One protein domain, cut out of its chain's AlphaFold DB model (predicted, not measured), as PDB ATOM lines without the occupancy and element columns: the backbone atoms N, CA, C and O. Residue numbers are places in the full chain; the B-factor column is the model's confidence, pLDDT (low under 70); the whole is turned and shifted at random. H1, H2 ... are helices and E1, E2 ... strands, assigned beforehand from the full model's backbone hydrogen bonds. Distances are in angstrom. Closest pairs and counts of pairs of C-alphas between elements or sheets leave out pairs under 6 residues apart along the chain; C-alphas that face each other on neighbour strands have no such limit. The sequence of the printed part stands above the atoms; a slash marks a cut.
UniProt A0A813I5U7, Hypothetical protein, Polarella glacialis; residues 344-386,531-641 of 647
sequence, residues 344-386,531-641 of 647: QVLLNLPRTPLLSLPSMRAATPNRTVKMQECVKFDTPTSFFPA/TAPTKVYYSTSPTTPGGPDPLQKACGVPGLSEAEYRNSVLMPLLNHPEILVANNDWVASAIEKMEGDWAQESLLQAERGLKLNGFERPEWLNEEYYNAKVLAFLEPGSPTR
ATOM      1  N   GLN A 344      24.667  -8.971  15.492       91.75
ATOM      2  CA  GLN A 344      24.726 -10.300  14.891       91.75
ATOM      3  C   GLN A 344      23.344 -10.934  15.015       91.75
ATOM      4  O   GLN A 344      22.601 -10.628  15.952       91.75
ATOM      5  N   VAL A 345      22.998 -11.808  14.077       93.44
ATOM      6  CA  VAL A 345      21.715 -12.510  14.067       93.44
ATOM      7  C   VAL A 345      21.876 -13.898  13.458       93.44
ATOM      8  O   VAL A 345      22.433 -14.061  12.377       93.44
ATOM      9  N   LEU A 346      21.347 -14.898  14.159       93.50
ATOM     10  CA  LEU A 346      21.198 -16.261  13.665       93.50
ATOM     11  C   LEU A 346      19.709 -16.539  13.456       93.50
ATOM     12  O   LEU A 346      18.940 -16.634  14.411       93.50
ATOM     13  N   LEU A 347      19.294 -16.651  12.200       93.38
ATOM     14  CA  LEU A 347      17.917 -16.914  11.813       93.38
ATOM     15  C   LEU A 347      17.675 -18.421  11.744       93.38
ATOM     16  O   LEU A 347      17.927 -19.057  10.720       93.38
ATOM     17  N   ASN A 348      17.124 -18.988  12.815       91.19
ATOM     18  CA  ASN A 348      16.567 -20.338  12.781       91.19
ATOM     19  C   ASN A 348      15.136 -20.328  12.234       91.19
ATOM     20  O   ASN A 348      14.172 -20.614  12.941       91.19
ATOM     21  N   LEU A 349      15.013 -19.918  10.970       88.31
ATOM     22  CA  LEU A 349      13.744 -19.812  10.262       88.31
ATOM     23  C   LEU A 349      13.656 -20.878   9.164       88.31
ATOM     24  O   LEU A 349      14.627 -21.048   8.417       88.31
ATOM     25  N   PRO A 350      12.502 -21.554   9.024       84.44
ATOM     26  CA  PRO A 350      12.238 -22.383   7.860       84.44
ATOM     27  C   PRO A 350      12.029 -21.507   6.617       84.44
ATOM     28  O   PRO A 350      11.954 -20.271   6.687       84.44
ATOM     29  N   ARG A 351      11.926 -22.156   5.459       86.31
ATOM     30  CA  ARG A 351      11.984 -21.513   4.144       86.31
ATOM     31  C   ARG A 351      10.945 -20.431   3.917       86.31
ATOM     32  O   ARG A 351      11.297 -19.318   3.531       86.31
ATOM     33  N   THR A 352       9.685 -20.736   4.199       84.56
ATOM     34  CA  THR A 352       8.569 -19.816   3.949       84.56
ATOM     35  C   THR A 352       8.678 -18.529   4.786       84.56
ATOM     36  O   THR A 352       8.662 -17.450   4.188       84.56
ATOM     37  N   PRO A 353       8.894 -18.577   6.119       87.31
ATOM     38  CA  PRO A 353       9.158 -17.371   6.904       87.31
ATOM     39  C   PRO A 353      10.372 -16.568   6.429       87.31
ATOM     40  O   PRO A 353      10.265 -15.350   6.317       87.31
ATOM     41  N   LEU A 354      11.500 -17.207   6.090       90.62
ATOM     42  CA  LEU A 354      12.689 -16.480   5.624       90.62
ATOM     43  C   LEU A 354      12.430 -15.735   4.303       90.62
ATOM     44  O   LEU A 354      12.742 -14.550   4.188       90.62
ATOM     45  N   LEU A 355      11.831 -16.414   3.318       89.75
ATOM     46  CA  LEU A 355      11.515 -15.839   2.004       89.75
ATOM     47  C   LEU A 355      10.420 -14.765   2.064       89.75
ATOM     48  O   LEU A 355      10.257 -14.007   1.100       89.75
ATOM     49  N   SER A 356       9.683 -14.695   3.176       90.56
ATOM     50  CA  SER A 356       8.671 -13.669   3.425       90.56
ATOM     51  C   SER A 356       9.242 -12.345   3.947       90.56
ATOM     52  O   SER A 356       8.518 -11.357   3.938       90.56
ATOM     53  N   LEU A 357      10.520 -12.295   4.357       94.69
ATOM     54  CA  LEU A 357      11.171 -11.074   4.851       94.69
ATOM     55  C   LEU A 357      11.598 -10.181   3.666       94.69
ATOM     56  O   LEU A 357      12.586 -10.498   2.989       94.69
ATOM     57  N   PRO A 358      10.889  -9.072   3.373       95.75
ATOM     58  CA  PRO A 358      11.070  -8.338   2.122       95.75
ATOM     59  C   PRO A 358      12.455  -7.694   1.991       95.75
ATOM     60  O   PRO A 358      13.054  -7.770   0.917       95.75
ATOM     61  N   SER A 359      12.994  -7.098   3.060       95.75
ATOM     62  CA  SER A 359      14.310  -6.448   3.021       95.75
ATOM     63  C   SER A 359      15.439  -7.474   2.905       95.75
ATOM     64  O   SER A 359      16.396  -7.250   2.162       95.75
ATOM     65  N   MET A 360      15.304  -8.625   3.571       94.69
ATOM     66  CA  MET A 360      16.250  -9.740   3.459       94.69
ATOM     67  C   MET A 360      16.276 -10.274   2.020       94.69
ATOM     68  O   MET A 360      17.333 -10.356   1.389       94.69
ATOM     69  N   ARG A 361      15.098 -10.566   1.453       94.38
ATOM     70  CA  ARG A 361      14.972 -11.075   0.083       94.38
ATOM     71  C   ARG A 361      15.521 -10.094  -0.949       94.38
ATOM     72  O   ARG A 361      16.204 -10.520  -1.873       94.38
ATOM     73  N   ALA A 362      15.263  -8.797  -0.781       95.31
ATOM     74  CA  ALA A 362      15.777  -7.762  -1.675       95.31
ATOM     75  C   ALA A 362      17.308  -7.612  -1.609       95.31
ATOM     76  O   ALA A 362      17.934  -7.311  -2.623       95.31
ATOM     77  N   ALA A 363      17.911  -7.818  -0.434       94.56
ATOM     78  CA  ALA A 363      19.361  -7.752  -0.251       94.56
ATOM     79  C   ALA A 363      20.093  -9.018  -0.738       94.56
ATOM     80  O   ALA A 363      21.289  -8.967  -1.028       94.56
ATOM     81  N   THR A 364      19.391 -10.148  -0.828       95.44
ATOM     82  CA  THR A 364      19.984 -11.442  -1.180       95.44
ATOM     83  C   THR A 364      20.260 -11.539  -2.683       95.44
ATOM     84  O   THR A 364      19.372 -11.258  -3.492       95.44
ATOM     85  N   PRO A 365      21.461 -11.979  -3.109       95.81
ATOM     86  CA  PRO A 365      21.746 -12.197  -4.522       95.81
ATOM     87  C   PRO A 365      20.734 -13.153  -5.163       95.81
ATOM     88  O   PRO A 365      20.443 -14.213  -4.615       95.81
ATOM     89  N   ASN A 366      20.257 -12.839  -6.371       95.00
ATOM     90  CA  ASN A 366      19.243 -13.647  -7.067       95.00
ATOM     91  C   ASN A 366      19.637 -15.132  -7.203       95.00
ATOM     92  O   ASN A 366      18.793 -16.022  -7.156       95.00
ATOM     93  N   ARG A 367      20.937 -15.419  -7.352       95.31
ATOM     94  CA  ARG A 367      21.442 -16.797  -7.392       95.31
ATOM     95  C   ARG A 367      21.199 -17.532  -6.067       95.31
ATOM     96  O   ARG A 367      20.738 -18.667  -6.103       95.31
ATOM     97  N   THR A 368      21.440 -16.874  -4.937       95.25
ATOM     98  CA  THR A 368      21.165 -17.400  -3.594       95.25
ATOM     99  C   THR A 368      19.664 -17.511  -3.330       95.25
ATOM    100  O   THR A 368      19.229 -18.521  -2.791       95.25
ATOM    101  N   VAL A 369      18.850 -16.550  -3.787       94.06
ATOM    102  CA  VAL A 369      17.379 -16.641  -3.688       94.06
ATOM    103  C   VAL A 369      16.862 -17.904  -4.384       94.06
ATOM    104  O   VAL A 369      16.098 -18.650  -3.783       94.06
ATOM    105  N   LYS A 370      17.349 -18.228  -5.590       93.62
ATOM    106  CA  LYS A 370      16.986 -19.484  -6.276       93.62
ATOM    107  C   LYS A 370      17.390 -20.741  -5.501       93.62
ATOM    108  O   LYS A 370      16.681 -21.741  -5.547       93.62
ATOM    109  N   MET A 371      18.523 -20.711  -4.793       93.62
ATOM    110  CA  MET A 371      18.920 -21.811  -3.903       93.62
ATOM    111  C   MET A 371      17.959 -21.924  -2.710       93.62
ATOM    112  O   MET A 371      17.554 -23.029  -2.355       93.62
ATOM    113  N   GLN A 372      17.559 -20.797  -2.119       91.56
ATOM    114  CA  GLN A 372      16.609 -20.765  -1.003       91.56
ATOM    115  C   GLN A 372      15.202 -21.219  -1.429       91.56
ATOM    116  O   GLN A 372      14.534 -21.932  -0.688       91.56
ATOM    117  N   GLU A 373      14.764 -20.876  -2.638       90.19
ATOM    118  CA  GLU A 373      13.487 -21.314  -3.221       90.19
ATOM    119  C   GLU A 373      13.488 -22.793  -3.641       90.19
ATOM    120  O   GLU A 373      12.426 -23.360  -3.897       90.19
ATOM    121  N   CYS A 374      14.656 -23.441  -3.700       88.44
ATOM    122  CA  CYS A 374      14.758 -24.835  -4.109       88.44
ATOM    123  C   CYS A 374      14.074 -25.764  -3.100       88.44
ATOM    124  O   CYS A 374      14.494 -25.874  -1.944       88.44
ATOM    125  N   VAL A 375      13.048 -26.464  -3.582       83.19
ATOM    126  CA  VAL A 375      12.340 -27.535  -2.883       83.19
ATOM    127  C   VAL A 375      12.315 -28.748  -3.804       83.19
ATOM    128  O   VAL A 375      11.707 -28.717  -4.874       83.19
ATOM    129  N   LYS A 376      12.992 -29.820  -3.395       79.62
ATOM    130  CA  LYS A 376      13.066 -31.072  -4.150       79.62
ATOM    131  C   LYS A 376      13.101 -32.263  -3.204       79.62
ATOM    132  O   LYS A 376      13.785 -32.224  -2.180       79.62
ATOM    133  N   PHE A 377      12.364 -33.309  -3.566       73.56
ATOM    134  CA  PHE A 377      12.320 -34.570  -2.840       73.56
ATOM    135  C   PHE A 377      12.287 -35.739  -3.834       73.56
ATOM    136  O   PHE A 377      11.223 -36.251  -4.167       73.56
ATOM    137  N   ASP A 378      13.456 -36.130  -4.345       61.75
ATOM    138  CA  ASP A 378      13.596 -37.160  -5.395       61.75
ATOM    139  C   ASP A 378      13.673 -38.602  -4.866       61.75
ATOM    140  O   ASP A 378      14.271 -39.478  -5.493       61.75
ATOM    141  N   THR A 379      13.093 -38.890  -3.699       60.88
ATOM    142  CA  THR A 379      13.092 -40.265  -3.184       60.88
ATOM    143  C   THR A 379      12.169 -41.154  -4.032       60.88
ATOM    144  O   THR A 379      10.992 -40.817  -4.189       60.88
ATOM    145  N   PRO A 380      12.641 -42.308  -4.537       56.78
ATOM    146  CA  PRO A 380      11.804 -43.269  -5.254       56.78
ATOM    147  C   PRO A 380      10.619 -43.740  -4.409       56.78
ATOM    148  O   PRO A 380      10.786 -44.026  -3.229       56.78
ATOM    149  N   THR A 381       9.445 -43.958  -5.000       53.25
ATOM    150  CA  THR A 381       8.317 -44.597  -4.287       53.25
ATOM    151  C   THR A 381       8.667 -45.994  -3.760       53.25
ATOM    152  O   THR A 381       8.115 -46.428  -2.758       53.25
ATOM    153  N   SER A 382       9.639 -46.672  -4.380       49.03
ATOM    154  CA  SER A 382      10.172 -47.974  -3.959       49.03
ATOM    155  C   SER A 382      11.100 -47.938  -2.736       49.03
ATOM    156  O   SER A 382      11.506 -49.001  -2.276       49.03
ATOM    157  N   PHE A 383      11.499 -46.756  -2.242       53.56
ATOM    158  CA  PHE A 383      12.263 -46.629  -0.986       53.56
ATOM    159  C   PHE A 383      11.426 -46.988   0.236       53.56
ATOM    160  O   PHE A 383      11.958 -47.375   1.272       53.56
ATOM    161  N   PHE A 384      10.116 -46.832   0.110       53.75
ATOM    162  CA  PHE A 384       9.172 -47.211   1.130       53.75
ATOM    163  C   PHE A 384       8.559 -48.565   0.728       53.75
ATOM    164  O   PHE A 384       8.297 -48.769  -0.460       53.75
ATOM    165  N   PRO A 385       8.377 -49.526   1.658       44.66
ATOM    166  CA  PRO A 385       7.834 -50.852   1.348       44.66
ATOM    167  C   PRO A 385       6.598 -50.789   0.432       44.66
ATOM    168  O   PRO A 385       5.764 -49.896   0.571       44.66
ATOM    169  N   ALA A 386       6.446 -51.710  -0.521       35.88
ATOM    170  CA  ALA A 386       5.302 -51.685  -1.438       35.88
ATOM    171  C   ALA A 386       3.968 -51.690  -0.658       35.88
ATOM    172  O   ALA A 386       3.715 -52.613   0.112       35.88
ATOM    173  N   THR A 531       5.457 -26.148   4.106       76.94
ATOM    174  CA  THR A 531       5.688 -26.052   5.557       76.94
ATOM    175  C   THR A 531       6.407 -27.276   6.102       76.94
ATOM    176  O   THR A 531       6.848 -27.260   7.250       76.94
ATOM    177  N   ALA A 532       6.560 -28.330   5.297       74.94
ATOM    178  CA  ALA A 532       7.324 -29.501   5.683       74.94
ATOM    179  C   ALA A 532       8.805 -29.159   5.888       74.94
ATOM    180  O   ALA A 532       9.442 -28.666   4.960       74.94
ATOM    181  N   PRO A 533       9.379 -29.445   7.072       67.38
ATOM    182  CA  PRO A 533      10.786 -29.189   7.329       67.38
ATOM    183  C   PRO A 533      11.624 -30.261   6.631       67.38
ATOM    184  O   PRO A 533      11.957 -31.298   7.215       67.38
ATOM    185  N   THR A 534      11.922 -30.058   5.354       72.06
ATOM    186  CA  THR A 534      12.638 -31.032   4.527       72.06
ATOM    187  C   THR A 534      13.940 -30.451   4.003       72.06
ATOM    188  O   THR A 534      14.029 -29.306   3.553       72.06
ATOM    189  N   LYS A 535      14.966 -31.302   4.042       81.31
ATOM    190  CA  LYS A 535      16.198 -31.091   3.289       81.31
ATOM    191  C   LYS A 535      15.858 -31.130   1.795       81.31
ATOM    192  O   LYS A 535      14.922 -31.819   1.378       81.31
ATOM    193  N   VAL A 536      16.659 -30.454   0.986       84.69
ATOM    194  CA  VAL A 536      16.643 -30.632  -0.466       84.69
ATOM    195  C   VAL A 536      17.293 -31.974  -0.781       84.69
ATOM    196  O   VAL A 536      18.504 -32.140  -0.628       84.69
ATOM    197  N   TYR A 537      16.488 -32.931  -1.229       82.25
ATOM    198  CA  TYR A 537      16.973 -34.235  -1.658       82.25
ATOM    199  C   TYR A 537      16.999 -34.330  -3.174       82.25
ATOM    200  O   TYR A 537      15.996 -34.063  -3.835       82.25
ATOM    201  N   TYR A 538      18.145 -34.745  -3.704       84.50
ATOM    202  CA  TYR A 538      18.386 -34.866  -5.137       84.50
ATOM    203  C   TYR A 538      19.050 -36.212  -5.464       84.50
ATOM    204  O   TYR A 538      19.621 -36.860  -4.584       84.50
ATOM    205  N   SER A 539      18.968 -36.655  -6.717       83.19
ATOM    206  CA  SER A 539      19.493 -37.959  -7.148       83.19
ATOM    207  C   SER A 539      20.785 -37.806  -7.939       83.19
ATOM    208  O   SER A 539      20.850 -37.029  -8.892       83.19
ATOM    209  N   THR A 540      21.814 -38.582  -7.603       81.88
ATOM    210  CA  THR A 540      23.036 -38.671  -8.425       81.88
ATOM    211  C   THR A 540      23.110 -39.972  -9.210       81.88
ATOM    212  O   THR A 540      23.819 -40.043 -10.218       81.88
ATOM    213  N   SER A 541      22.361 -40.989  -8.787       77.88
ATOM    214  CA  SER A 541      22.396 -42.310  -9.386       77.88
ATOM    215  C   SER A 541      21.574 -42.393 -10.679       77.88
ATOM    216  O   SER A 541      20.397 -42.024 -10.707       77.88
ATOM    217  N   PRO A 542      22.136 -42.989 -11.746       73.81
ATOM    218  CA  PRO A 542      21.376 -43.374 -12.930       73.81
ATOM    219  C   PRO A 542      20.290 -44.423 -12.663       73.81
ATOM    220  O   PRO A 542      19.394 -44.585 -13.487       73.81
ATOM    221  N   THR A 543      20.382 -45.158 -11.550       69.62
ATOM    222  CA  THR A 543      19.457 -46.250 -11.213       69.62
ATOM    223  C   THR A 543      18.210 -45.783 -10.469       69.62
ATOM    224  O   THR A 543      17.300 -46.581 -10.256       69.62
ATOM    225  N   THR A 544      18.154 -44.520 -10.050       67.75
ATOM    226  CA  THR A 544      16.964 -43.927  -9.435       67.75
ATOM    227  C   THR A 544      15.847 -43.843 -10.484       67.75
ATOM    228  O   THR A 544      16.114 -43.386 -11.598       67.75
ATOM    229  N   PRO A 545      14.600 -44.264 -10.196       61.44
ATOM    230  CA  PRO A 545      13.462 -44.015 -11.078       61.44
ATOM    231  C   PRO A 545      13.373 -42.534 -11.477       61.44
ATOM    232  O   PRO A 545      13.331 -41.664 -10.616       61.44
ATOM    233  N   GLY A 546      13.379 -42.249 -12.784       65.50
ATOM    234  CA  GLY A 546      13.487 -40.882 -13.324       65.50
ATOM    235  C   GLY A 546      14.913 -40.438 -13.697       65.50
ATOM    236  O   GLY A 546      15.077 -39.403 -14.344       65.50
ATOM    237  N   GLY A 547      15.927 -41.246 -13.383       70.62
ATOM    238  CA  GLY A 547      17.337 -41.014 -13.699       70.62
ATOM    239  C   GLY A 547      18.054 -40.087 -12.707       70.62
ATOM    240  O   GLY A 547      17.507 -39.737 -11.658       70.62
ATOM    241  N   PRO A 548      19.295 -39.674 -13.020       79.69
ATOM    242  CA  PRO A 548      20.026 -38.740 -12.185       79.69
ATOM    243  C   PRO A 548      19.424 -37.335 -12.328       79.69
ATOM    244  O   PRO A 548      19.145 -36.847 -13.434       79.69
ATOM    245  N   ASP A 549      19.257 -36.663 -11.197       83.12
ATOM    246  CA  ASP A 549      18.802 -35.280 -11.101       83.12
ATOM    247  C   ASP A 549      19.750 -34.510 -10.168       83.12
ATOM    248  O   ASP A 549      19.427 -34.263  -9.007       83.12
ATOM    249  N   PRO A 550      20.983 -34.206 -10.628       86.88
ATOM    250  CA  PRO A 550      21.995 -33.579  -9.785       86.88
ATOM    251  C   PRO A 550      21.509 -32.214  -9.289       86.88
ATOM    252  O   PRO A 550      20.730 -31.552  -9.973       86.88
ATOM    253  N   LEU A 551      22.034 -31.747  -8.152       89.31
ATOM    254  CA  LEU A 551      21.562 -30.545  -7.451       89.31
ATOM    255  C   LEU A 551      21.330 -29.318  -8.358       89.31
ATOM    256  O   LEU A 551      20.326 -28.625  -8.226       89.31
ATOM    257  N   GLN A 552      22.217 -29.072  -9.325       92.19
ATOM    258  CA  GLN A 552      22.058 -27.993 -10.308       92.19
ATOM    259  C   GLN A 552      20.780 -28.082 -11.154       92.19
ATOM    260  O   GLN A 552      20.175 -27.059 -11.468       92.19
ATOM    261  N   LYS A 553      20.371 -29.294 -11.533       89.19
ATOM    262  CA  LYS A 553      19.161 -29.557 -12.309       89.19
ATOM    263  C   LYS A 553      17.950 -29.556 -11.378       89.19
ATOM    264  O   LYS A 553      16.989 -28.853 -11.679       89.19
ATOM    265  N   ALA A 554      18.064 -30.203 -10.216       86.62
ATOM    266  CA  ALA A 554      17.040 -30.220  -9.173       86.62
ATOM    267  C   ALA A 554      16.607 -28.811  -8.731       86.62
ATOM    268  O   ALA A 554      15.415 -28.543  -8.618       86.62
ATOM    269  N   CYS A 555      17.562 -27.896  -8.536       90.06
ATOM    270  CA  CYS A 555      17.291 -26.510  -8.145       90.06
ATOM    271  C   CYS A 555      17.192 -25.526  -9.321       90.06
ATOM    272  O   CYS A 555      16.941 -24.343  -9.104       90.06
ATOM    273  N   GLY A 556      17.443 -25.955 -10.562       92.19
ATOM    274  CA  GLY A 556      17.477 -25.050 -11.719       92.19
ATOM    275  C   GLY A 556      18.561 -23.959 -11.637       92.19
ATOM    276  O   GLY A 556      18.391 -22.863 -12.180       92.19
ATOM    277  N   VAL A 557      19.677 -24.239 -10.953       94.69
ATOM    278  CA  VAL A 557      20.812 -23.321 -10.774       94.69
ATOM    279  C   VAL A 557      22.051 -23.911 -11.463       94.69
ATOM    280  O   VAL A 557      22.656 -24.844 -10.937       94.69
ATOM    281  N   PRO A 558      22.473 -23.385 -12.630       94.25
ATOM    282  CA  PRO A 558      23.604 -23.936 -13.379       94.25
ATOM    283  C   PRO A 558      24.906 -23.954 -12.568       94.25
ATOM    284  O   PRO A 558      25.252 -22.953 -11.929       94.25
ATOM    285  N   GLY A 559      25.626 -25.080 -12.617       91.88
ATOM    286  CA  GLY A 559      26.916 -25.270 -11.947       91.88
ATOM    287  C   GLY A 559      26.843 -25.385 -10.422       91.88
ATOM    288  O   GLY A 559      27.890 -25.412  -9.784       91.88
ATOM    289  N   LEU A 560      25.638 -25.427  -9.840       92.62
ATOM    290  CA  LEU A 560      25.454 -25.487  -8.392       92.62
ATOM    291  C   LEU A 560      26.068 -26.761  -7.803       92.62
ATOM    292  O   LEU A 560      25.673 -27.877  -8.151       92.62
ATOM    293  N   SER A 561      26.989 -26.569  -6.862       88.94
ATOM    294  CA  SER A 561      27.535 -27.631  -6.014       88.94
ATOM    295  C   SER A 561      26.880 -27.626  -4.631       88.94
ATOM    296  O   SER A 561      26.346 -26.605  -4.194       88.94
ATOM    297  N   GLU A 562      26.954 -28.743  -3.899       86.56
ATOM    298  CA  GLU A 562      26.497 -28.776  -2.502       86.56
ATOM    299  C   GLU A 562      27.254 -27.778  -1.617       86.56
ATOM    300  O   GLU A 562      26.653 -27.164  -0.742       86.56
ATOM    301  N   ALA A 563      28.563 -27.608  -1.833       84.88
ATOM    302  CA  ALA A 563      29.377 -26.674  -1.058       84.88
ATOM    303  C   ALA A 563      28.938 -25.221  -1.295       84.88
ATOM    304  O   ALA A 563      28.782 -24.456  -0.344       84.88
ATOM    305  N   GLU A 564      28.675 -24.858  -2.554       89.94
ATOM    306  CA  GLU A 564      28.135 -23.542  -2.896       89.94
ATOM    307  C   GLU A 564      26.754 -23.324  -2.267       89.94
ATOM    308  O   GLU A 564      26.534 -22.274  -1.665       89.94
ATOM    309  N   TYR A 565      25.853 -24.311  -2.366       91.62
ATOM    310  CA  TYR A 565      24.520 -24.248  -1.762       91.62
ATOM    311  C   TYR A 565      24.611 -23.981  -0.257       91.62
ATOM    312  O   TYR A 565      24.048 -23.008   0.238       91.62
ATOM    313  N   ARG A 566      25.376 -24.810   0.464       86.81
ATOM    314  CA  ARG A 566      25.523 -24.722   1.924       86.81
ATOM    315  C   ARG A 566      26.069 -23.362   2.352       86.81
ATOM    316  O   ARG A 566      25.474 -22.714   3.205       86.81
ATOM    317  N   ASN A 567      27.166 -22.913   1.740       87.06
ATOM    318  CA  ASN A 567      27.811 -21.655   2.117       87.06
ATOM    319  C   ASN A 567      26.927 -20.445   1.805       87.06
ATOM    320  O   ASN A 567      26.803 -19.545   2.633       87.06
ATOM    321  N   SER A 568      26.286 -20.444   0.633       91.19
ATOM    322  CA  SER A 568      25.444 -19.327   0.202       91.19
ATOM    323  C   SER A 568      24.150 -19.241   1.001       91.19
ATOM    324  O   SER A 568      23.644 -18.146   1.192       91.19
ATOM    325  N   VAL A 569      23.590 -20.360   1.467       91.44
ATOM    326  CA  VAL A 569      22.368 -20.322   2.283       91.44
ATOM    327  C   VAL A 569      22.680 -20.001   3.747       91.44
ATOM    328  O   VAL A 569      21.960 -19.196   4.329       91.44
ATOM    329  N   LEU A 570      23.764 -20.548   4.318       91.12
ATOM    330  CA  LEU A 570      24.201 -20.241   5.690       91.12
ATOM    331  C   LEU A 570      24.552 -18.754   5.860       91.12
ATOM    332  O   LEU A 570      24.202 -18.154   6.875       91.12
ATOM    333  N   MET A 571      25.218 -18.162   4.860       91.50
ATOM    334  CA  MET A 571      25.587 -16.743   4.794       91.50
ATOM    335  C   MET A 571      25.014 -16.108   3.513       91.50
ATOM    336  O   MET A 571      25.732 -15.950   2.522       91.50
ATOM    337  N   PRO A 572      23.724 -15.723   3.504       92.69
ATOM    338  CA  PRO A 572      23.050 -15.248   2.292       92.69
ATOM    339  C   PRO A 572      23.557 -13.905   1.771       92.69
ATOM    340  O   PRO A 572      23.357 -13.576   0.599       92.69
ATOM    341  N   LEU A 573      24.228 -13.130   2.621       91.69
ATOM    342  CA  LEU A 573      24.667 -11.774   2.338       91.69
ATOM    343  C   LEU A 573      26.188 -11.684   2.496       91.69
ATOM    344  O   LEU A 573      26.695 -11.564   3.605       91.69
ATOM    345  N   LEU A 574      26.925 -11.693   1.381       81.12
ATOM    346  CA  LEU A 574      28.401 -11.687   1.387       81.12
ATOM    347  C   LEU A 574      29.013 -10.499   2.151       81.12
ATOM    348  O   LEU A 574      30.076 -10.633   2.747       81.12
ATOM    349  N   ASN A 575      28.337  -9.347   2.145       86.75
ATOM    350  CA  ASN A 575      28.784  -8.140   2.846       86.75
ATOM    351  C   ASN A 575      28.277  -8.056   4.299       86.75
ATOM    352  O   ASN A 575      28.573  -7.074   4.972       86.75
ATOM    353  N   HIS A 576      27.510  -9.053   4.758       90.88
ATOM    354  CA  HIS A 576      26.941  -9.135   6.105       90.88
ATOM    355  C   HIS A 576      27.153 -10.534   6.721       90.88
ATOM    356  O   HIS A 576      26.177 -11.259   6.940       90.88
ATOM    357  N   PRO A 577      28.408 -10.951   6.994       88.62
ATOM    358  CA  PRO A 577      28.716 -12.257   7.602       88.62
ATOM    359  C   PRO A 577      28.110 -12.454   9.006       88.62
ATOM    360  O   PRO A 577      28.033 -13.574   9.513       88.62
ATOM    361  N   GLU A 578      27.669 -11.368   9.637       89.94
ATOM    362  CA  GLU A 578      26.950 -11.346  10.905       89.94
ATOM    363  C   GLU A 578      25.477 -11.784  10.806       89.94
ATOM    364  O   GLU A 578      24.828 -11.962  11.841       89.94
ATOM    365  N   ILE A 579      24.935 -11.925   9.588       93.06
ATOM    366  CA  ILE A 579      23.563 -12.374   9.318       93.06
ATOM    367  C   ILE A 579      23.616 -13.813   8.812       93.06
ATOM    368  O   ILE A 579      23.944 -14.076   7.655       93.06
ATOM    369  N   LEU A 580      23.263 -14.746   9.690       93.06
ATOM    370  CA  LEU A 580      23.316 -16.179   9.432       93.06
ATOM    371  C   LEU A 580      21.926 -16.794   9.361       93.06
ATOM    372  O   LEU A 580      20.998 -16.336  10.027       93.06
ATOM    373  N   VAL A 581      21.803 -17.891   8.621       92.19
ATOM    374  CA  VAL A 581      20.587 -18.707   8.561       92.19
ATOM    375  C   VAL A 581      20.931 -20.144   8.943       92.19
ATOM    376  O   VAL A 581      21.838 -20.733   8.365       92.19
ATOM    377  N   ALA A 582      20.215 -20.715   9.912       89.00
ATOM    378  CA  ALA A 582      20.469 -22.073  10.395       89.00
ATOM    379  C   ALA A 582      19.165 -22.809  10.696       89.00
ATOM    380  O   ALA A 582      18.544 -22.580  11.726       89.00
ATOM    381  N   ASN A 583      18.744 -23.693   9.798       88.75
ATOM    382  CA  ASN A 583      17.531 -24.496   9.946       88.75
ATOM    383  C   ASN A 583      17.638 -25.748   9.066       88.75
ATOM    384  O   ASN A 583      18.304 -25.722   8.032       88.75
ATOM    385  N   ASN A 584      16.958 -26.834   9.436       82.44
ATOM    386  CA  ASN A 584      16.969 -28.094   8.685       82.44
ATOM    387  C   ASN A 584      16.600 -27.934   7.193       82.44
ATOM    388  O   ASN A 584      17.124 -28.668   6.358       82.44
ATOM    389  N   ASP A 585      15.766 -26.949   6.852       83.88
ATOM    390  CA  ASP A 585      15.368 -26.629   5.473       83.88
ATOM    391  C   ASP A 585      16.544 -26.344   4.527       83.88
ATOM    392  O   ASP A 585      16.423 -26.502   3.311       83.88
ATOM    393  N   TRP A 586      17.678 -25.916   5.077       86.62
ATOM    394  CA  TRP A 586      18.812 -25.358   4.340       86.62
ATOM    395  C   TRP A 586      19.945 -26.356   4.088       86.62
ATOM    396  O   TRP A 586      21.079 -25.972   3.801       86.62
ATOM    397  N   VAL A 587      19.640 -27.651   4.167       85.31
ATOM    398  CA  VAL A 587      20.566 -28.725   3.792       85.31
ATOM    399  C   VAL A 587      20.182 -29.291   2.436       85.31
ATOM    400  O   VAL A 587      19.021 -29.608   2.202       85.31
ATOM    401  N   ALA A 588      21.175 -29.477   1.567       87.12
ATOM    402  CA  ALA A 588      21.048 -30.290   0.364       87.12
ATOM    403  C   ALA A 588      21.851 -31.584   0.529       87.12
ATOM    404  O   ALA A 588      23.008 -31.539   0.953       87.12
ATOM    405  N   SER A 589      21.244 -32.721   0.192       83.44
ATOM    406  CA  SER A 589      21.894 -34.031   0.252       83.44
ATOM    407  C   SER A 589      21.431 -34.933  -0.881       83.44
ATOM    408  O   SER A 589      20.256 -34.953  -1.248       83.44
ATOM    409  N   ALA A 590      22.358 -35.727  -1.404       82.56
ATOM    410  CA  ALA A 590      22.026 -36.813  -2.309       82.56
ATOM    411  C   ALA A 590      21.187 -37.881  -1.570       82.56
ATOM    412  O   ALA A 590      21.486 -38.208  -0.414       82.56
ATOM    413  N   ILE A 591      20.145 -38.428  -2.208       77.75
ATOM    414  CA  ILE A 591      19.265 -39.461  -1.616       77.75
ATOM    415  C   ILE A 591      20.027 -40.732  -1.225       77.75
ATOM    416  O   ILE A 591      19.631 -41.439  -0.304       77.75
ATOM    417  N   GLU A 592      21.144 -41.015  -1.893       75.62
ATOM    418  CA  GLU A 592      21.994 -42.175  -1.624       75.62
ATOM    419  C   GLU A 592      22.755 -42.044  -0.294       75.62
ATOM    420  O   GLU A 592      23.321 -43.020   0.193       75.62
ATOM    421  N   LYS A 593      22.773 -40.835   0.281       73.25
ATOM    422  CA  LYS A 593      23.407 -40.478   1.556       73.25
ATOM    423  C   LYS A 593      22.384 -39.900   2.536       73.25
ATOM    424  O   LYS A 593      22.701 -39.003   3.312       73.25
ATOM    425  N   MET A 594      21.130 -40.332   2.440       72.12
ATOM    426  CA  MET A 594      20.061 -39.811   3.283       72.12
ATOM    427  C   MET A 594      20.300 -40.195   4.752       72.12
ATOM    428  O   MET A 594      20.027 -41.325   5.158       72.12
ATOM    429  N   GLU A 595      20.791 -39.228   5.532       70.56
ATOM    430  CA  GLU A 595      20.870 -39.278   6.996       70.56
ATOM    431  C   GLU A 595      19.558 -38.719   7.580       70.56
ATOM    432  O   GLU A 595      19.193 -37.555   7.342       70.56
ATOM    433  N   GLY A 596      18.818 -39.556   8.312       61.31
ATOM    434  CA  GLY A 596      17.506 -39.240   8.886       61.31
ATOM    435  C   GLY A 596      17.577 -38.403  10.164       61.31
ATOM    436  O   GLY A 596      16.955 -38.756  11.152       61.31
ATOM    437  N   ASP A 597      18.315 -37.294  10.159       61.84
ATOM    438  CA  ASP A 597      18.572 -36.519  11.379       61.84
ATOM    439  C   ASP A 597      18.096 -35.064  11.260       61.84
ATOM    440  O   ASP A 597      18.859 -34.150  10.950       61.84
ATOM    441  N   TRP A 598      16.796 -34.833  11.477       72.19
ATOM    442  CA  TRP A 598      16.153 -33.529  11.241       72.19
ATOM    443  C   TRP A 598      16.600 -32.437  12.223       72.19
ATOM    444  O   TRP A 598      16.990 -31.348  11.803       72.19
ATOM    445  N   ALA A 599      16.565 -32.689  13.538       79.94
ATOM    446  CA  ALA A 599      17.001 -31.667  14.498       79.94
ATOM    447  C   ALA A 599      18.527 -31.490  14.483       79.94
ATOM    448  O   ALA A 599      19.013 -30.373  14.658       79.94
ATOM    449  N   GLN A 600      19.268 -32.573  14.226       84.88
ATOM    450  CA  GLN A 600      20.726 -32.565  14.143       84.88
ATOM    451  C   GLN A 600      21.231 -31.563  13.113       84.88
ATOM    452  O   GLN A 600      22.103 -30.768  13.431       84.88
ATOM    453  N   GLU A 601      20.673 -31.550  11.901       83.44
ATOM    454  CA  GLU A 601      21.136 -30.626  10.861       83.44
ATOM    455  C   GLU A 601      20.901 -29.161  11.207       83.44
ATOM    456  O   GLU A 601      21.732 -28.310  10.894       83.44
ATOM    457  N   SER A 602      19.772 -28.861  11.856       86.38
ATOM    458  CA  SER A 602      19.482 -27.508  12.327       86.38
ATOM    459  C   SER A 602      20.542 -27.052  13.338       86.38
ATOM    460  O   SER A 602      21.096 -25.960  13.218       86.38
ATOM    461  N   LEU A 603      20.903 -27.933  14.276       90.94
ATOM    462  CA  LEU A 603      21.931 -27.671  15.285       90.94
ATOM    463  C   LEU A 603      23.338 -27.616  14.675       90.94
ATOM    464  O   LEU A 603      24.102 -26.717  15.003       90.94
ATOM    465  N   LEU A 604      23.673 -28.499  13.734       89.94
ATOM    466  CA  LEU A 604      24.954 -28.474  13.024       89.94
ATOM    467  C   LEU A 604      25.125 -27.195  12.204       89.94
ATOM    468  O   LEU A 604      26.215 -26.628  12.174       89.94
ATOM    469  N   GLN A 605      24.073 -26.717  11.536       88.62
ATOM    470  CA  GLN A 605      24.125 -25.422  10.862       88.62
ATOM    471  C   GLN A 605      24.315 -24.269  11.846       88.62
ATOM    472  O   GLN A 605      25.101 -23.367  11.559       88.62
ATOM    473  N   ALA A 606      23.646 -24.313  13.000       92.19
ATOM    474  CA  ALA A 606      23.843 -23.315  14.043       92.19
ATOM    475  C   ALA A 606      25.303 -23.309  14.526       92.19
ATOM    476  O   ALA A 606      25.931 -22.255  14.514       92.19
ATOM    477  N   GLU A 607      25.882 -24.474  14.834       94.19
ATOM    478  CA  GLU A 607      27.287 -24.612  15.245       94.19
ATOM    479  C   GLU A 607      28.272 -24.120  14.172       94.19
ATOM    480  O   GLU A 607      29.235 -23.419  14.481       94.19
ATOM    481  N   ARG A 608      28.017 -24.420  12.892       91.31
ATOM    482  CA  ARG A 608      28.822 -23.910  11.766       91.31
ATOM    483  C   ARG A 608      28.765 -22.384  11.683       91.31
ATOM    484  O   ARG A 608      29.802 -21.740  11.537       91.31
ATOM    485  N   GLY A 609      27.572 -21.805  11.810       89.25
ATOM    486  CA  GLY A 609      27.378 -20.358  11.831       89.25
ATOM    487  C   GLY A 609      28.077 -19.687  13.019       89.25
ATOM    488  O   GLY A 609      28.821 -18.720  12.843       89.25
ATOM    489  N   LEU A 610      27.905 -20.243  14.220       91.75
ATOM    490  CA  LEU A 610      28.582 -19.789  15.436       91.75
ATOM    491  C   LEU A 610      30.106 -19.844  15.268       91.75
ATOM    492  O   LEU A 610      30.789 -18.856  15.541       91.75
ATOM    493  N   LYS A 611      30.646 -20.939  14.721       91.44
ATOM    494  CA  LYS A 611      32.086 -21.066  14.473       91.44
ATOM    495  C   LYS A 611      32.619 -19.999  13.518       91.44
ATOM    496  O   LYS A 611      33.664 -19.407  13.789       91.44
ATOM    497  N   LEU A 612      31.900 -19.724  12.427       86.25
ATOM    498  CA  LEU A 612      32.256 -18.666  11.471       86.25
ATOM    499  C   LEU A 612      32.243 -17.268  12.104       86.25
ATOM    500  O   LEU A 612      33.002 -16.399  11.683       86.25
ATOM    501  N   ASN A 613      31.434 -17.066  13.144       84.44
ATOM    502  CA  ASN A 613      31.368 -15.822  13.913       84.44
ATOM    503  C   ASN A 613      32.276 -15.812  15.157       84.44
ATOM    504  O   ASN A 613      32.125 -14.954  16.025       84.44
ATOM    505  N   GLY A 614      33.247 -16.728  15.231       87.69
ATOM    506  CA  GLY A 614      34.311 -16.707  16.236       87.69
ATOM    507  C   GLY A 614      33.974 -17.394  17.558       87.69
ATOM    508  O   GLY A 614      34.773 -17.311  18.487       87.69
ATOM    509  N   PHE A 615      32.839 -18.089  17.655       90.88
ATOM    510  CA  PHE A 615      32.540 -18.907  18.828       90.88
ATOM    511  C   PHE A 615      33.373 -20.196  18.814       90.88
ATOM    512  O   PHE A 615      33.631 -20.801  17.765       90.88
ATOM    513  N   GLU A 616      33.822 -20.608  19.995       93.56
ATOM    514  CA  GLU A 616      34.537 -21.867  20.182       93.56
ATOM    515  C   GLU A 616      33.572 -23.048  20.292       93.56
ATOM    516  O   GLU A 616      32.373 -22.876  20.517       93.56
ATOM    517  N   ARG A 617      34.112 -24.263  20.133       94.94
ATOM    518  CA  ARG A 617      33.355 -25.490  20.378       94.94
ATOM    519  C   ARG A 617      32.852 -25.467  21.827       94.94
ATOM    520  O   ARG A 617      33.670 -25.278  22.728       94.94
ATOM    521  N   PRO A 618      31.561 -25.714  22.080       93.19
ATOM    522  CA  PRO A 618      31.095 -25.870  23.448       93.19
ATOM    523  C   PRO A 618      31.736 -27.098  24.108       93.19
ATOM    524  O   PRO A 618      31.790 -28.171  23.508       93.19
ATOM    525  N   GLU A 619      32.174 -26.965  25.365       93.25
ATOM    526  CA  GLU A 619      32.867 -28.041  26.095       93.25
ATOM    527  C   GLU A 619      32.066 -29.350  26.147       93.25
ATOM    528  O   GLU A 619      32.653 -30.427  26.067       93.25
ATOM    529  N   TRP A 620      30.736 -29.246  26.236       92.31
ATOM    530  CA  TRP A 620      29.814 -30.381  26.319       92.31
ATOM    531  C   TRP A 620      29.653 -31.155  25.006       92.31
ATOM    532  O   TRP A 620      29.205 -32.294  25.043       92.31
ATOM    533  N   LEU A 621      29.988 -30.569  23.853       93.25
ATOM    534  CA  LEU A 621      29.816 -31.226  22.558       93.25
ATOM    535  C   LEU A 621      31.059 -32.034  22.212       93.25
ATOM    536  O   LEU A 621      32.163 -31.486  22.217       93.25
ATOM    537  N   ASN A 622      30.887 -33.310  21.865       93.38
ATOM    538  CA  ASN A 622      31.995 -34.202  21.538       93.38
ATOM    539  C   ASN A 622      32.973 -33.592  20.509       93.38
ATOM    540  O   ASN A 622      32.578 -33.101  19.450       93.38
ATOM    541  N   GLU A 623      34.270 -33.619  20.830       94.12
ATOM    542  CA  GLU A 623      35.310 -32.965  20.031       94.12
ATOM    543  C   GLU A 623      35.533 -33.617  18.669       94.12
ATOM    544  O   GLU A 623      35.636 -32.915  17.665       94.12
ATOM    545  N   GLU A 624      35.590 -34.945  18.620       92.81
ATOM    546  CA  GLU A 624      35.775 -35.687  17.373       92.81
ATOM    547  C   GLU A 624      34.589 -35.457  16.432       92.81
ATOM    548  O   GLU A 624      34.777 -35.105  15.264       92.81
ATOM    549  N   TYR A 625      33.373 -35.534  16.972       91.31
ATOM    550  CA  TYR A 625      32.141 -35.223  16.261       91.31
ATOM    551  C   TYR A 625      32.124 -33.781  15.745       91.31
ATOM    552  O   TYR A 625      31.818 -33.548  14.575       91.31
ATOM    553  N   TYR A 626      32.490 -32.802  16.574       93.56
ATOM    554  CA  TYR A 626      32.556 -31.400  16.162       93.56
ATOM    555  C   TYR A 626      33.589 -31.184  15.053       93.56
ATOM    556  O   TYR A 626      33.308 -30.526  14.049       93.56
ATOM    557  N   ASN A 627      34.773 -31.778  15.184       93.31
ATOM    558  CA  ASN A 627      35.810 -31.689  14.163       93.31
ATOM    559  C   ASN A 627      35.327 -32.301  12.838       93.31
ATOM    560  O   ASN A 627      35.489 -31.688  11.784       93.31
ATOM    561  N   ALA A 628      34.661 -33.458  12.890       89.50
ATOM    562  CA  ALA A 628      34.159 -34.161  11.713       89.50
ATOM    563  C   ALA A 628      32.941 -33.484  11.056       89.50
ATOM    564  O   ALA A 628      32.855 -33.417   9.830       89.50
ATOM    565  N   LYS A 629      31.980 -32.985  11.844       88.25
ATOM    566  CA  LYS A 629      30.678 -32.502  11.344       88.25
ATOM    567  C   LYS A 629      30.567 -30.975  11.266       88.25
ATOM    568  O   LYS A 629      29.721 -30.472  10.518       88.25
ATOM    569  N   VAL A 630      31.426 -30.234  11.965       91.12
ATOM    570  CA  VAL A 630      31.472 -28.762  11.938       91.12
ATOM    571  C   VAL A 630      32.734 -28.274  11.234       91.12
ATOM    572  O   VAL A 630      32.614 -27.667  10.173       91.12
ATOM    573  N   LEU A 631      33.935 -28.561  11.751       90.56
ATOM    574  CA  LEU A 631      35.171 -27.980  11.200       90.56
ATOM    575  C   LEU A 631      35.497 -28.482   9.794       90.56
ATOM    576  O   LEU A 631      35.684 -27.669   8.892       90.56
ATOM    577  N   ALA A 632      35.484 -29.799   9.574       86.06
ATOM    578  CA  ALA A 632      35.768 -30.385   8.261       86.06
ATOM    579  C   ALA A 632      34.766 -29.943   7.175       86.06
ATOM    580  O   ALA A 632      35.072 -30.009   5.983       86.06
ATOM    581  N   PHE A 633      33.578 -29.477   7.579       77.06
ATOM    582  CA  PHE A 633      32.570 -28.901   6.684       77.06
ATOM    583  C   PHE A 633      32.840 -27.438   6.312       77.06
ATOM    584  O   PHE A 633      32.307 -26.974   5.307       77.06
ATOM    585  N   LEU A 634      33.641 -26.717   7.100       78.81
ATOM    586  CA  LEU A 634      34.011 -25.321   6.853       78.81
ATOM    587  C   LEU A 634      35.334 -25.181   6.073       78.81
ATOM    588  O   LEU A 634      35.651 -24.085   5.611       78.81
ATOM    589  N   GLU A 635      36.108 -26.259   5.901       70.56
ATOM    590  CA  GLU A 635      37.391 -26.228   5.189       70.56
ATOM    591  C   GLU A 635      37.228 -26.043   3.660       70.56
ATOM    592  O   GLU A 635      36.506 -26.811   3.009       70.56
ATOM    593  N   PRO A 636      37.923 -25.065   3.036       50.81
ATOM    594  CA  PRO A 636      37.870 -24.857   1.590       50.81
ATOM    595  C   PRO A 636      38.403 -26.071   0.821       50.81
ATOM    596  O   PRO A 636      39.553 -26.467   0.985       50.81
ATOM    597  N   GLY A 637      37.584 -26.641  -0.067       47.28
ATOM    598  CA  GLY A 637      37.994 -27.766  -0.915       47.28
ATOM    599  C   GLY A 637      37.976 -29.133  -0.227       47.28
ATOM    600  O   GLY A 637      38.447 -30.095  -0.831       47.28
ATOM    601  N   SER A 638      37.413 -29.237   0.983       40.81
ATOM    602  CA  SER A 638      37.128 -30.520   1.628       40.81
ATOM    603  C   SER A 638      36.296 -31.395   0.677       40.81
ATOM    604  O   SER A 638      35.161 -31.030   0.345       40.81
ATOM    605  N   PRO A 639      36.831 -32.527   0.172       39.34
ATOM    606  CA  PRO A 639      35.991 -33.511  -0.480       39.34
ATOM    607  C   PRO A 639      35.070 -34.025   0.619       39.34
ATOM    608  O   PRO A 639      35.552 -34.627   1.576       39.34
ATOM    609  N   THR A 640      33.765 -33.760   0.519       39.44
ATOM    610  CA  THR A 640      32.759 -34.394   1.378       39.44
ATOM    611  C   THR A 640      33.071 -35.883   1.393       39.44
ATOM    612  O   THR A 640      32.889 -36.533   0.361       39.44
ATOM    613  N   ARG A 641      33.659 -36.391   2.492       34.84
ATOM    614  CA  ARG A 641      34.316 -37.704   2.501       34.84
ATOM    615  C   ARG A 641      33.377 -38.729   1.878       34.84
ATOM    616  O   ARG A 641      32.326 -39.070   2.412       34.84
TER     617      ARG A 641
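Overview. This is residues 344 to 386 and 531 to 641 of the 647 residues of the protein "Hypothetical protein" of Polarella glacialis (UniProt A0A813I5U7). The short helix H5 forms the core, with one small two-strand pair, E1 and E3, near its last residue and another, E2 and E4, near its first. A group of three short helices, H1 to H3, packs on one side of H5 through H3, while on another side the long helix H6 passes close to its end and H7 packs across H6. The 154 printed residues hold seven named helices and four named strands in the order E1 H1 H2 H3 E2 H4 H5 E3 E4 H6 H7; both sheets are parallel, and the class is mostly helix, though under half of the residues are in named elements. The whole is compact, with a radius of gyration of the C-alphas of 15.8 A and spans of 46 by 39 by 30 A.

Along the chain. Strand E1, residues 345 to 347, begins at C-alpha 345 (21.715, -12.510, 14.067). H1 has residues 351 to 355, H2 358 to 363 and H3 366 to 373, the last 10.3 A long. After the cut come E2, residues 536 to 538, H4, residues 551 to 554, and H5, residues 562 to 570, 12.1 A long from C-alpha 562 (26.497, -28.776, -2.502). E3 has residues 579 to 581 and E4 588 to 590. H6, residues 598 to 612, is 21.9 A long, and H7, residues 623 to 634, is 15.3 A long and ends at C-alpha 634 (34.011, -25.321, 6.853).

Arrangement. E1 and E3 are parallel at 21 degrees, with N 347 and O 580 within hydrogen-bond range at 2.8 A. H1 touches H3, the closest C-alphas being those of Arg 351 and Gln 372, 7.0 A apart. H2 and H3 are close but not clearly touching, 7.1 A between the C-alphas of Arg 361 and Val 369. H3 touches H5 about perpendicular at 89 degrees, closest at Thr 368 and Ser 568, their C-alphas 6.0 A apart. E2 and E4 are parallel at 26 degrees, with N 589 and O 536 at 2.9 A. The closest C-alphas of H4 and E2 are those of Leu 551 and Tyr 538, 5.8 A apart. H5 and H6 are close but not clearly touching, closest at the C-alphas of Leu 570 and Gly 609, 6.9 A. H6, with residues 604 to 608 alone, touches H7, closest at the C-alphas of Arg 608 and Val 630, 5.5 A; at 72 degrees they are only just about perpendicular. Every O i to N i+4 pair is within hydrogen-bond range in H1, H2, H3 and H5, against 10 of 11 in H6 and 6 of 8 in H7; H4 is too short for such a pair.

Size, cuts and confidence. The C-alphas farthest apart, of Ala 386 and Asn 575, are 49.7 A apart. Residues 387 to 530 are not printed, and C-alphas 386 and 531 are 26.6 A apart across the cut. The link from E2 to H4 is long. The pLDDT is under 70 in 22 residues, among them 378 to 386 and 636 to 641.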